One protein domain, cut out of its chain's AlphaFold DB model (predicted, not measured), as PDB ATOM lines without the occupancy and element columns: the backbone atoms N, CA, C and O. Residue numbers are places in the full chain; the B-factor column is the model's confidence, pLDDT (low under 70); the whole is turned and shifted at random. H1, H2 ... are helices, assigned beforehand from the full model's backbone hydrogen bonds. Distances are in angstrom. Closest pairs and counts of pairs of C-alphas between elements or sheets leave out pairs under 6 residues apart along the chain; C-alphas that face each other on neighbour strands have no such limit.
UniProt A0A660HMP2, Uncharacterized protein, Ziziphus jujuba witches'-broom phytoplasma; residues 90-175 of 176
ATOM      1  N   PHE A  90     -34.967 -26.738   8.106       91.50
ATOM      2  CA  PHE A  90     -35.188 -25.321   8.372       91.50
ATOM      3  C   PHE A  90     -35.149 -24.503   7.087       91.50
ATOM      4  O   PHE A  90     -35.879 -23.525   6.969       91.50
ATOM      5  N   LEU A  91     -34.355 -24.919   6.097       91.12
ATOM      6  CA  LEU A  91     -34.349 -24.289   4.778       91.12
ATOM      7  C   LEU A  91     -35.665 -24.519   4.021       91.12
ATOM      8  O   LEU A  91     -36.163 -23.602   3.369       91.12
ATOM      9  N   ILE A  92     -36.258 -25.712   4.137       94.88
ATOM     10  CA  ILE A  92     -37.592 -25.992   3.582       94.88
ATOM     11  C   ILE A  92     -38.650 -25.142   4.299       94.88
ATOM     12  O   ILE A  92     -39.430 -24.465   3.630       94.88
ATOM     13  N   LEU A  93     -38.645 -25.125   5.638       95.00
ATOM     14  CA  LEU A  93     -39.568 -24.328   6.455       95.00
ATOM     15  C   LEU A  93     -39.493 -22.839   6.107       95.00
ATOM     16  O   LEU A  93     -40.507 -22.173   5.923       95.00
ATOM     17  N   GLU A  94     -38.275 -22.324   5.976       92.62
ATOM     18  CA  GLU A  94     -38.017 -20.938   5.616       92.62
ATOM     19  C   GLU A  94     -38.543 -20.598   4.216       92.62
ATOM     20  O   GLU A  94     -39.163 -19.547   4.040       92.62
ATOM     21  N   CYS A  95     -38.378 -21.494   3.239       92.62
ATOM     22  CA  CYS A  95     -38.957 -21.315   1.907       92.62
ATOM     23  C   CYS A  95     -40.492 -21.286   1.946       92.62
ATOM     24  O   CYS A  95     -41.090 -20.398   1.335       92.62
ATOM     25  N   CYS A  96     -41.123 -22.199   2.691       95.38
ATOM     26  CA  CYS A  96     -42.574 -22.215   2.904       95.38
ATOM     27  C   CYS A  96     -43.069 -20.887   3.498       95.38
ATOM     28  O   CYS A  96     -43.968 -20.259   2.935       95.38
ATOM     29  N   ILE A  97     -42.412 -20.401   4.555       93.81
ATOM     30  CA  ILE A  97     -42.726 -19.115   5.189       93.81
ATOM     31  C   ILE A  97     -42.570 -17.958   4.196       93.81
ATOM     32  O   ILE A  97     -43.470 -17.130   4.072       93.81
ATOM     33  N   GLN A  98     -41.458 -17.882   3.456       89.19
ATOM     34  CA  GLN A  98     -41.254 -16.808   2.480       89.19
ATOM     35  C   GLN A  98     -42.349 -16.763   1.417       89.19
ATOM     36  O   GLN A  98     -42.750 -15.680   0.986       89.19
ATOM     37  N   TRP A  99     -42.774 -17.925   0.937       91.00
ATOM     38  CA  TRP A  99     -43.769 -18.022  -0.118       91.00
ATOM     39  C   TRP A  99     -45.157 -17.657   0.385       91.00
ATOM     40  O   TRP A  99     -45.874 -16.935  -0.305       91.00
ATOM     41  N   GLU A 100     -45.484 -18.046   1.613       92.56
ATOM     42  CA  GLU A 100     -46.716 -17.630   2.270       92.56
ATOM     43  C   GLU A 100     -46.757 -16.118   2.512       92.56
ATOM     44  O   GLU A 100     -47.751 -15.468   2.202       92.56
ATOM     45  N   ILE A 101     -45.651 -15.517   2.962       89.31
ATOM     46  CA  ILE A 101     -45.549 -14.058   3.128       89.31
ATOM     47  C   ILE A 101     -45.757 -13.320   1.798       89.31
ATOM     48  O   ILE A 101     -46.324 -12.229   1.785       89.31
ATOM     49  N   LYS A 102     -45.289 -13.902   0.689       86.94
ATOM     50  CA  LYS A 102     -45.440 -13.357  -0.669       86.94
ATOM     51  C   LYS A 102     -46.783 -13.708  -1.315       86.94
ATOM     52  O   LYS A 102     -46.970 -13.399  -2.490       86.94
ATOM     53  N   SER A 103     -47.690 -14.354  -0.583       89.00
ATOM     54  CA  SER A 103     -48.998 -14.791  -1.075       89.00
ATOM     55  C   SER A 103     -48.923 -15.712  -2.300       89.00
ATOM     56  O   SER A 103     -49.841 -15.740  -3.119       89.00
ATOM     57  N   PHE A 104     -47.839 -16.482  -2.450       90.06
ATOM     58  CA  PHE A 104     -47.785 -17.528  -3.467       90.06
ATOM     59  C   PHE A 104     -48.633 -18.712  -3.018       90.06
ATOM     60  O   PHE A 104     -48.416 -19.254  -1.940       90.06
ATOM     61  N   VAL A 105     -49.571 -19.144  -3.854       92.88
ATOM     62  CA  VAL A 105     -50.406 -20.319  -3.576       92.88
ATOM     63  C   VAL A 105     -49.704 -21.582  -4.089       92.88
ATOM     64  O   VAL A 105     -49.149 -21.550  -5.195       92.88
ATOM     65  N   PRO A 106     -49.709 -22.690  -3.326       96.12
ATOM     66  CA  PRO A 106     -49.223 -23.971  -3.813       96.12
ATOM     67  C   PRO A 106     -49.917 -24.426  -5.098       96.12
ATOM     68  O   PRO A 106     -51.131 -24.331  -5.255       96.12
ATOM     69  N   TYR A 107     -49.129 -24.943  -6.031       95.06
ATOM     70  CA  TYR A 107     -49.621 -25.397  -7.322       95.06
ATOM     71  C   TYR A 107     -50.417 -26.698  -7.207       95.06
ATOM     72  O   TYR A 107     -49.944 -27.672  -6.619       95.06
ATOM     73  N   ASN A 108     -51.585 -26.717  -7.857       92.19
ATOM     74  CA  ASN A 108     -52.412 -27.903  -8.085       92.19
ATOM     75  C   ASN A 108     -52.691 -28.723  -6.812       92.19
ATOM     76  O   ASN A 108     -52.586 -29.951  -6.792       92.19
ATOM     77  N   THR A 109     -52.989 -28.029  -5.716       94.12
ATOM     78  CA  THR A 109     -53.312 -28.641  -4.432       94.12
ATOM     79  C   THR A 109     -54.131 -27.681  -3.576       94.12
ATOM     80  O   THR A 109     -53.979 -26.469  -3.687       94.12
ATOM     81  N   ASN A 110     -54.953 -28.229  -2.682       94.56
ATOM     82  CA  ASN A 110     -55.698 -27.456  -1.682       94.56
ATOM     83  C   ASN A 110     -54.905 -27.270  -0.377       94.56
ATOM     84  O   ASN A 110     -55.435 -26.756   0.604       94.56
ATOM     85  N   LEU A 111     -53.654 -27.739  -0.338       96.44
ATOM     86  CA  LEU A 111     -52.799 -27.637   0.839       96.44
ATOM     87  C   LEU A 111     -52.224 -26.225   0.994       96.44
ATOM     88  O   LEU A 111     -51.856 -25.593   0.009       96.44
ATOM     89  N   THR A 112     -52.057 -25.775   2.236       96.56
ATOM     90  CA  THR A 112     -51.264 -24.583   2.581       96.56
ATOM     91  C   THR A 112     -49.765 -24.903   2.639       96.56
ATOM     92  O   THR A 112     -49.368 -26.068   2.716       96.56
ATOM     93  N   TRP A 113     -48.902 -23.879   2.659       96.75
ATOM     94  CA  TRP A 113     -47.454 -24.077   2.833       96.75
ATOM     95  C   TRP A 113     -47.103 -24.743   4.163       96.75
ATOM     96  O   TRP A 113     -46.272 -25.652   4.177       96.75
ATOM     97  N   TYR A 114     -47.795 -24.380   5.246       96.69
ATOM     98  CA  TYR A 114     -47.715 -25.094   6.521       96.69
ATOM     99  C   TYR A 114     -48.032 -26.590   6.360       96.69
ATOM    100  O   TYR A 114     -47.238 -27.444   6.751       96.69
ATOM    101  N   GLN A 115     -49.154 -26.935   5.718       96.56
ATOM    102  CA  GLN A 115     -49.542 -28.336   5.524       96.56
ATOM    103  C   GLN A 115     -48.551 -29.104   4.638       96.56
ATOM    104  O   GLN A 115     -48.287 -30.281   4.886       96.56
ATOM    105  N   ILE A 116     -47.975 -28.451   3.626       97.31
ATOM    106  CA  ILE A 116     -46.917 -29.026   2.786       97.31
ATOM    107  C   ILE A 116     -45.666 -29.306   3.616       97.31
ATOM    108  O   ILE A 116     -45.108 -30.398   3.510       97.31
ATOM    109  N   PHE A 117     -45.254 -28.371   4.473       96.50
ATOM    110  CA  PHE A 117     -44.121 -28.580   5.368       96.50
ATOM    111  C   PHE A 117     -44.360 -29.766   6.313       96.50
ATOM    112  O   PHE A 117     -43.541 -30.681   6.360       96.50
ATOM    113  N   ILE A 118     -45.522 -29.828   6.974       95.31
ATOM    114  CA  ILE A 118     -45.901 -30.958   7.841       95.31
ATOM    115  C   ILE A 118     -45.953 -32.285   7.069       95.31
ATOM    116  O   ILE A 118     -45.591 -33.342   7.585       95.31
ATOM    117  N   LYS A 119     -46.387 -32.270   5.806       95.06
ATOM    118  CA  LYS A 119     -46.350 -33.463   4.955       95.06
ATOM    119  C   LYS A 119     -44.910 -33.926   4.707       95.06
ATOM    120  O   LYS A 119     -44.646 -35.125   4.763       95.06
ATOM    121  N   ILE A 120     -43.982 -33.003   4.455       95.00
ATOM    122  CA  ILE A 120     -42.563 -33.317   4.237       95.00
ATOM    123  C   ILE A 120     -41.924 -33.895   5.506       95.00
ATOM    124  O   ILE A 120     -41.210 -34.893   5.415       95.00
ATOM    125  N   THR A 121     -42.205 -33.334   6.685       93.06
ATOM    126  CA  THR A 121     -41.643 -33.836   7.953       93.06
ATOM    127  C   THR A 121     -42.113 -35.259   8.249       93.06
ATOM    128  O   THR A 121     -41.292 -36.118   8.571       93.06
ATOM    129  N   LYS A 122     -43.401 -35.548   8.015       92.25
ATOM    130  CA  LYS A 122     -43.968 -36.903   8.115       92.25
ATOM    131  C   LYS A 122     -43.299 -37.886   7.157       92.25
ATOM    132  O   LYS A 122     -42.927 -38.979   7.577       92.25
ATOM    133  N   LEU A 123     -43.106 -37.503   5.891       92.12
ATOM    134  CA  LEU A 123     -42.429 -38.349   4.897       92.12
ATOM    135  C   LEU A 123     -40.988 -38.681   5.304       92.12
ATOM    136  O   LEU A 123     -40.524 -39.792   5.065       92.12
ATOM    137  N   ARG A 124     -40.304 -37.739   5.959       91.50
ATOM    138  CA  ARG A 124     -38.941 -37.920   6.475       91.50
ATOM    139  C   ARG A 124     -38.867 -38.559   7.857       91.50
ATOM    140  O   ARG A 124     -37.772 -38.727   8.380       91.50
ATOM    141  N   LYS A 125     -40.010 -38.907   8.459       90.25
ATOM    142  CA  LYS A 125     -40.096 -39.438   9.829       90.25
ATOM    143  C   LYS A 125     -39.411 -38.529  10.861       90.25
ATOM    144  O   LYS A 125     -38.894 -39.012  11.864       90.25
ATOM    145  N   VAL A 126     -39.403 -37.217  10.618       86.94
ATOM    146  CA  VAL A 126     -38.888 -36.242  11.582       86.94
ATOM    147  C   VAL A 126     -40.023 -35.829  12.498       86.94
ATOM    148  O   VAL A 126     -41.043 -35.313  12.037       86.94
ATOM    149  N   ASN A 127     -39.834 -36.053  13.796       80.31
ATOM    150  CA  ASN A 127     -40.797 -35.637  14.795       80.31
ATOM    151  C   ASN A 127     -40.653 -34.130  15.070       80.31
ATOM    152  O   ASN A 127     -39.619 -33.688  15.562       80.31
ATOM    153  N   ILE A 128     -41.679 -33.347  14.721       78.19
ATOM    154  CA  ILE A 128     -41.780 -31.908  15.022       78.19
ATOM    155  C   ILE A 128     -43.118 -31.648  15.726       78.19
ATOM    156  O   ILE A 128     -43.913 -30.818  15.296       78.19
ATOM    157  N   GLU A 129     -43.390 -32.404  16.790       68.62
ATOM    158  CA  GLU A 129     -44.623 -32.325  17.592       68.62
ATOM    159  C   GLU A 129     -44.991 -30.903  18.043       68.62
ATOM    160  O   GLU A 129     -46.166 -30.597  18.219       68.62
ATOM    161  N   GLN A 130     -44.004 -30.019  18.190       77.62
ATOM    162  CA  GLN A 130     -44.218 -28.652  18.662       77.62
ATOM    163  C   GLN A 130     -44.615 -27.657  17.568       77.62
ATOM    164  O   GLN A 130     -45.097 -26.573  17.894       77.62
ATOM    165  N   LEU A 131     -44.415 -27.973  16.280       87.44
ATOM    166  CA  LEU A 131     -44.801 -27.057  15.206       87.44
ATOM    167  C   LEU A 131     -46.292 -27.190  14.909       87.44
ATOM    168  O   LEU A 131     -46.699 -27.914  14.000       87.44
ATOM    169  N   ASP A 132     -47.090 -26.438  15.654       91.81
ATOM    170  CA  ASP A 132     -48.486 -26.185  15.337       91.81
ATOM    171  C   ASP A 132     -48.647 -24.932  14.451       91.81
ATOM    172  O   ASP A 132     -47.688 -24.228  14.103       91.81
ATOM    173  N   LEU A 133     -49.892 -24.638  14.068       93.00
ATOM    174  CA  LEU A 133     -50.202 -23.458  13.261       93.00
ATOM    175  C   LEU A 133     -49.887 -22.153  14.014       93.00
ATOM    176  O   LEU A 133     -49.512 -21.158  13.392       93.00
ATOM    177  N   THR A 134     -50.010 -22.147  15.343       94.12
ATOM    178  CA  THR A 134     -49.698 -20.989  16.192       94.12
ATOM    179  C   THR A 134     -48.218 -20.639  16.097       94.12
ATOM    180  O   THR A 134     -47.864 -19.497  15.796       94.12
ATOM    181  N   LEU A 135     -47.348 -21.628  16.287       94.31
ATOM    182  CA  LEU A 135     -45.903 -21.488  16.227       94.31
ATOM    183  C   LEU A 135     -45.446 -21.142  14.814       94.31
ATOM    184  O   LEU A 135     -44.638 -20.234  14.627       94.31
ATOM    185  N   TYR A 136     -46.024 -21.788  13.800       95.62
ATOM    186  CA  TYR A 136     -45.777 -21.437  12.405       95.62
ATOM    187  C   TYR A 136     -46.098 -19.958  12.122       95.62
ATOM    188  O   TYR A 136     -45.287 -19.243  11.527       95.62
ATOM    189  N   ASN A 137     -47.232 -19.457  12.621       94.62
ATOM    190  CA  ASN A 137     -47.598 -18.046  12.501       94.62
ATOM    191  C   ASN A 137     -46.625 -17.121  13.249       94.62
ATOM    192  O   ASN A 137     -46.303 -16.044  12.742       94.62
ATOM    193  N   GLN A 138     -46.104 -17.525  14.411       94.31
ATOM    194  CA  GLN A 138     -45.063 -16.769  15.119       94.31
ATOM    195  C   GLN A 138     -43.768 -16.682  14.302       94.31
ATOM    196  O   GLN A 138     -43.208 -15.592  14.160       94.31
ATOM    197  N   LEU A 139     -43.324 -17.793  13.705       94.06
ATOM    198  CA  LEU A 139     -42.157 -17.820  12.818       94.06
ATOM    199  C   LEU A 139     -42.357 -16.897  11.611       94.06
ATOM    200  O   LEU A 139     -41.463 -16.123  11.266       94.06
ATOM    201  N   LEU A 140     -43.545 -16.931  11.007       92.69
ATOM    202  CA  LEU A 140     -43.921 -16.071   9.891       92.69
ATOM    203  C   LEU A 140     -43.880 -14.588  10.280       92.69
ATOM    204  O   LEU A 140     -43.300 -13.780   9.550       92.69
ATOM    205  N   GLN A 141     -44.438 -14.214  11.434       90.88
ATOM    206  CA  GLN A 141     -44.395 -12.832  11.921       90.88
ATOM    207  C   GLN A 141     -42.974 -12.382  12.249       90.88
ATOM    208  O   GLN A 141     -42.564 -11.291  11.851       90.88
ATOM    209  N   TRP A 142     -42.185 -13.229  12.908       91.19
ATOM    210  CA  TRP A 142     -40.788 -12.923  13.179       91.19
ATOM    211  C   TRP A 142     -40.002 -12.724  11.881       91.19
ATOM    212  O   TRP A 142     -39.274 -11.736  11.750       91.19
ATOM    213  N   TYR A 143     -40.194 -13.602  10.893       89.31
ATOM    214  CA  TYR A 143     -39.542 -13.488   9.592       89.31
ATOM    215  C   TYR A 143     -39.942 -12.179   8.893       89.31
ATOM    216  O   TYR A 143     -39.079 -11.446   8.395       89.31
ATOM    217  N   LYS A 144     -41.237 -11.827   8.924       85.19
ATOM    218  CA  LYS A 144     -41.733 -10.541   8.419       85.19
ATOM    219  C   LYS A 144     -41.027  -9.364   9.096       85.19
ATOM    220  O   LYS A 144     -40.491  -8.501   8.409       85.19
ATOM    221  N   VAL A 145     -40.973  -9.337  10.427       84.44
ATOM    222  CA  VAL A 145     -40.411  -8.221  11.207       84.44
ATOM    223  C   VAL A 145     -38.897  -8.071  11.029       84.44
ATOM    224  O   VAL A 145     -38.399  -6.946  10.968       84.44
ATOM    225  N   ASN A 146     -38.158  -9.176  10.939       82.50
ATOM    226  CA  ASN A 146     -36.694  -9.150  10.964       82.50
ATOM    227  C   ASN A 146     -36.065  -9.096   9.573       82.50
ATOM    228  O   ASN A 146     -35.009  -8.489   9.410       82.50
ATOM    229  N   PHE A 147     -36.712  -9.691   8.570       76.75
ATOM    230  CA  PHE A 147     -36.145  -9.788   7.226       76.75
ATOM    231  C   PHE A 147     -36.980  -9.109   6.153       76.75
ATOM    232  O   PHE A 147     -36.416  -8.782   5.118       76.75
ATOM    233  N   MET A 148     -38.275  -8.846   6.375       70.50
ATOM    234  CA  MET A 148     -39.125  -8.149   5.394       70.50
ATOM    235  C   MET A 148     -39.479  -6.705   5.765       70.50
ATOM    236  O   MET A 148     -39.730  -5.901   4.871       70.50
ATOM    237  N   ARG A 149     -39.432  -6.334   7.051       59.66
ATOM    238  CA  ARG A 149     -39.790  -4.993   7.556       59.66
ATOM    239  C   ARG A 149     -38.885  -3.874   7.040       59.66
ATOM    240  O   ARG A 149     -39.306  -2.725   7.007       59.66
ATOM    241  N   LEU A 150     -37.672  -4.197   6.588       49.59
ATOM    242  CA  LEU A 150     -36.747  -3.235   5.973       49.59
ATOM    243  C   LEU A 150     -37.144  -2.824   4.541       49.59
ATOM    244  O   LEU A 150     -36.396  -2.105   3.887       49.59
ATOM    245  N   ASN A 151     -38.304  -3.254   4.034       53.66
ATOM    246  CA  ASN A 151     -38.644  -3.129   2.625       53.66
ATOM    247  C   ASN A 151     -39.991  -2.425   2.384       53.66
ATOM    248  O   ASN A 151     -40.994  -3.065   2.080       53.66
ATOM    249  N   LYS A 152     -40.002  -1.086   2.461       52.34
ATOM    250  CA  LYS A 152     -41.146  -0.263   2.011       52.34
ATOM    251  C   LYS A 152     -41.360  -0.293   0.481       52.34
ATOM    252  O   LYS A 152     -42.373   0.216   0.023       52.34
ATOM    253  N   GLN A 153     -40.440  -0.870  -0.308       51.47
ATOM    254  CA  GLN A 153     -40.440  -0.813  -1.785       51.47
ATOM    255  C   GLN A 153     -40.389  -2.186  -2.494       51.47
ATOM    256  O   GLN A 153     -40.187  -2.253  -3.703       51.47
ATOM    257  N   GLY A 154     -40.569  -3.304  -1.784       48.88
ATOM    258  CA  GLY A 154     -40.687  -4.641  -2.394       48.88
ATOM    259  C   GLY A 154     -39.409  -5.251  -3.002       48.88
ATOM    260  O   GLY A 154     -39.437  -6.395  -3.447       48.88
ATOM    261  N   SER A 155     -38.251  -4.587  -2.951       51.47
ATOM    262  CA  SER A 155     -37.003  -5.022  -3.603       51.47
ATOM    263  C   SER A 155     -35.974  -5.615  -2.628       51.47
ATOM    264  O   SER A 155     -34.845  -5.145  -2.495       51.47
ATOM    265  N   LEU A 156     -36.331  -6.706  -1.943       53.75
ATOM    266  CA  LEU A 156     -35.340  -7.428  -1.142       53.75
ATOM    267  C   LEU A 156     -34.438  -8.226  -2.071       53.75
ATOM    268  O   LEU A 156     -34.872  -9.175  -2.728       53.75
ATOM    269  N   LYS A 157     -33.160  -7.856  -2.090       53.53
ATOM    270  CA  LYS A 157     -32.112  -8.700  -2.642       53.53
ATOM    271  C   LYS A 157     -31.691  -9.691  -1.538       53.53
ATOM    272  O   LYS A 157     -31.222  -9.250  -0.492       53.53
ATOM    273  N   PRO A 158     -31.820 -11.013  -1.745       54.12
ATOM    274  CA  PRO A 158     -31.554 -12.040  -0.729       54.12
ATOM    275  C   PRO A 158     -30.162 -12.013  -0.078       54.12
ATOM    276  O   PRO A 158     -29.981 -12.671   0.935       54.12
ATOM    277  N   TYR A 159     -29.180 -11.272  -0.610       55.69
ATOM    278  CA  TYR A 159     -27.779 -11.327  -0.163       55.69
ATOM    279  C   TYR A 159     -27.540 -10.852   1.283       55.69
ATOM    280  O   TYR A 159     -26.505 -11.183   1.852       55.69
ATOM    281  N   GLN A 160     -28.468 -10.094   1.878       63.47
ATOM    282  CA  GLN A 160     -28.380  -9.651   3.281       63.47
ATOM    283  C   GLN A 160     -29.005 -10.641   4.271       63.47
ATOM    284  O   GLN A 160     -28.872 -10.468   5.482       63.47
ATOM    285  N   LEU A 161     -29.690 -11.675   3.775       78.44
ATOM    286  CA  LEU A 161     -30.284 -12.698   4.618       78.44
ATOM    287  C   LEU A 161     -29.192 -13.598   5.194       78.44
ATOM    288  O   LEU A 161     -28.474 -14.285   4.467       78.44
ATOM    289  N   ASP A 162     -29.104 -13.606   6.517       84.56
ATOM    290  CA  ASP A 162     -28.223 -14.485   7.271       84.56
ATOM    291  C   ASP A 162     -28.999 -15.742   7.674       84.56
ATOM    292  O   ASP A 162     -29.764 -15.743   8.644       84.56
ATOM    293  N   MET A 163     -28.827 -16.814   6.899       85.44
ATOM    294  CA  MET A 163     -29.548 -18.062   7.138       85.44
ATOM    295  C   MET A 163     -29.170 -18.734   8.452       85.44
ATOM    296  O   MET A 163     -30.006 -19.411   9.044       85.44
ATOM    297  N   THR A 164     -27.962 -18.493   8.956       88.12
ATOM    298  CA  THR A 164     -27.549 -18.995  10.266       88.12
ATOM    299  C   THR A 164     -28.402 -18.371  11.372       88.12
ATOM    300  O   THR A 164     -28.818 -19.070  12.294       88.12
ATOM    301  N   LYS A 165     -28.752 -17.079  11.260       88.38
ATOM    302  CA  LYS A 165     -29.677 -16.427  12.208       88.38
ATOM    303  C   LYS A 165     -31.096 -16.980  12.119       88.38
ATOM    304  O   LYS A 165     -31.722 -17.166  13.158       88.38
ATOM    305  N   VAL A 166     -31.592 -17.240  10.905       89.44
ATOM    306  CA  VAL A 166     -32.931 -17.822  10.710       89.44
ATOM    307  C   VAL A 166     -33.004 -19.209  11.335       89.44
ATOM    308  O   VAL A 166     -33.864 -19.442  12.178       89.44
ATOM    309  N   ILE A 167     -32.059 -20.090  10.990       90.00
ATOM    310  CA  ILE A 167     -31.997 -21.447  11.542       90.00
ATOM    311  C   ILE A 167     -31.886 -21.403  13.060       90.00
ATOM    312  O   ILE A 167     -32.660 -22.070  13.733       90.00
ATOM    313  N   LYS A 168     -30.983 -20.586  13.614       91.19
ATOM    314  CA  LYS A 168     -30.805 -20.483  15.068       91.19
ATOM    315  C   LYS A 168     -32.090 -20.058  15.781       91.19
ATOM    316  O   LYS A 168     -32.382 -20.561  16.863       91.19
ATOM    317  N   TYR A 169     -32.846 -19.124  15.206       91.88
ATOM    318  CA  TYR A 169     -34.128 -18.717  15.776       91.88
ATOM    319  C   TYR A 169     -35.172 -19.833  15.661       91.88
ATOM    320  O   TYR A 169     -35.839 -20.140  16.647       91.88
ATOM    321  N   PHE A 170     -35.278 -20.468  14.490       91.75
ATOM    322  CA  PHE A 170     -36.252 -21.532  14.242       91.75
ATOM    323  C   PHE A 170     -35.983 -22.749  15.132       91.75
ATOM    324  O   PHE A 170     -36.913 -23.233  15.763       91.75
ATOM    325  N   SER A 171     -34.728 -23.202  15.248       89.69
ATOM    326  CA  SER A 171     -34.358 -24.341  16.106       89.69
ATOM    327  C   SER A 171     -34.656 -24.052  17.573       89.69
ATOM    328  O   SER A 171     -35.313 -24.862  18.219       89.69
ATOM    329  N   LYS A 172     -34.307 -22.857  18.078       89.94
ATOM    330  CA  LYS A 172     -34.630 -22.464  19.458       89.94
ATOM    331  C   LYS A 172     -36.133 -22.512  19.732       89.94
ATOM    332  O   LYS A 172     -36.537 -22.926  20.811       89.94
ATOM    333  N   LEU A 173     -36.950 -22.048  18.787       86.62
ATOM    334  CA  LEU A 173     -38.400 -22.009  18.964       86.62
ATOM    335  C   LEU A 173     -39.043 -23.399  18.831       86.62
ATOM    336  O   LEU A 173     -40.078 -23.651  19.434       86.62
ATOM    337  N   LEU A 174     -38.414 -24.290  18.063       83.25
ATOM    338  CA  LEU A 174     -38.864 -25.660  17.813       83.25
ATOM    339  C   LEU A 174     -38.238 -26.701  18.752       83.25
ATOM    340  O   LEU A 174     -38.488 -27.888  18.571       83.25
ATOM    341  N   ASN A 175     -37.423 -26.261  19.718       77.50
ATOM    342  CA  ASN A 175     -36.635 -27.107  20.619       77.50
ATOM    343  C   ASN A 175     -35.819 -28.192  19.886       77.50
ATOM    344  O   ASN A 175     -35.755 -29.338  20.331       77.50
TER     345      ASN A 175
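What this domain is: This is residues 90 to 175 of the 176 residues of an uncharacterized protein of Ziziphus jujuba witches'-broom phytoplasma (UniProt A0A660HMP2). H3, the longest helix, and H4 lie side by side as a loose pair running opposite ways, and H1 crosses them, with one end packed on H3 and the other on H4. H2 folds back from H1 as a helical hairpin, and the loop of residues 149 to 155 sticks out. The printed part has 86 residues, with four named helices in the order H1, H2, H3, H4 and no named strand: the class is all helix. The whole is compact, with a radius of gyration of the C-alphas of 13.2 A and spans of 38 by 32 by 22 A.

How they stand to each other: Start at H3, residues 133 to 148: its residues 139 to 144 alone touch residues 97 to 101 of H1, residues 90 to 101. Their closest C-alphas, of Leu 140 and Ile 97, are 5.7 A apart, and the lines stand about perpendicular at 79 degrees. H1 is the hub, touching three helices. Its residues 90 to 94 alone touch residues 166 to 171 of H4, residues 163 to 174, about perpendicular at 87 degrees; the closest C-alphas, of Phe 90 and Ile 167, are 5.9 A apart. H3 and H4 are close but not clearly touching, at a shallow tilt of 25 degrees, opposite ways; their closest C-alphas, of Leu 139 and Phe 170, are 7.1 A apart. H2, residues 113 to 123, touches H1 at a shallow tilt of 23 degrees, opposite ways, with the C-alphas of Cys 96 and Trp 113 closest at 5.2 A. H2 and H4 are apart. In H1, H2, H3 and H4, every O i to N i+4 pair is within hydrogen-bond range.

Where its parts are: Find C-alpha 133 at (-50.202, -23.458, 13.261); from there H3 runs 20.5 A to C-alpha 148. H1 begins at (-35.188, -25.321, 8.372) and measures 16.2 A, H2 15.3 A. H4, 16.1 A, ends at C-alpha 174, (-38.864, -25.660, 17.813).

The domain as a whole: The two C-alphas farthest apart, of Lys 125 and Gln 153, are 40.3 A apart. The printed part has no cut; the links H1 to H2 and H3 to H4 are long. Look for pLDDT under 70 at residue 129 and residues 149 to 160.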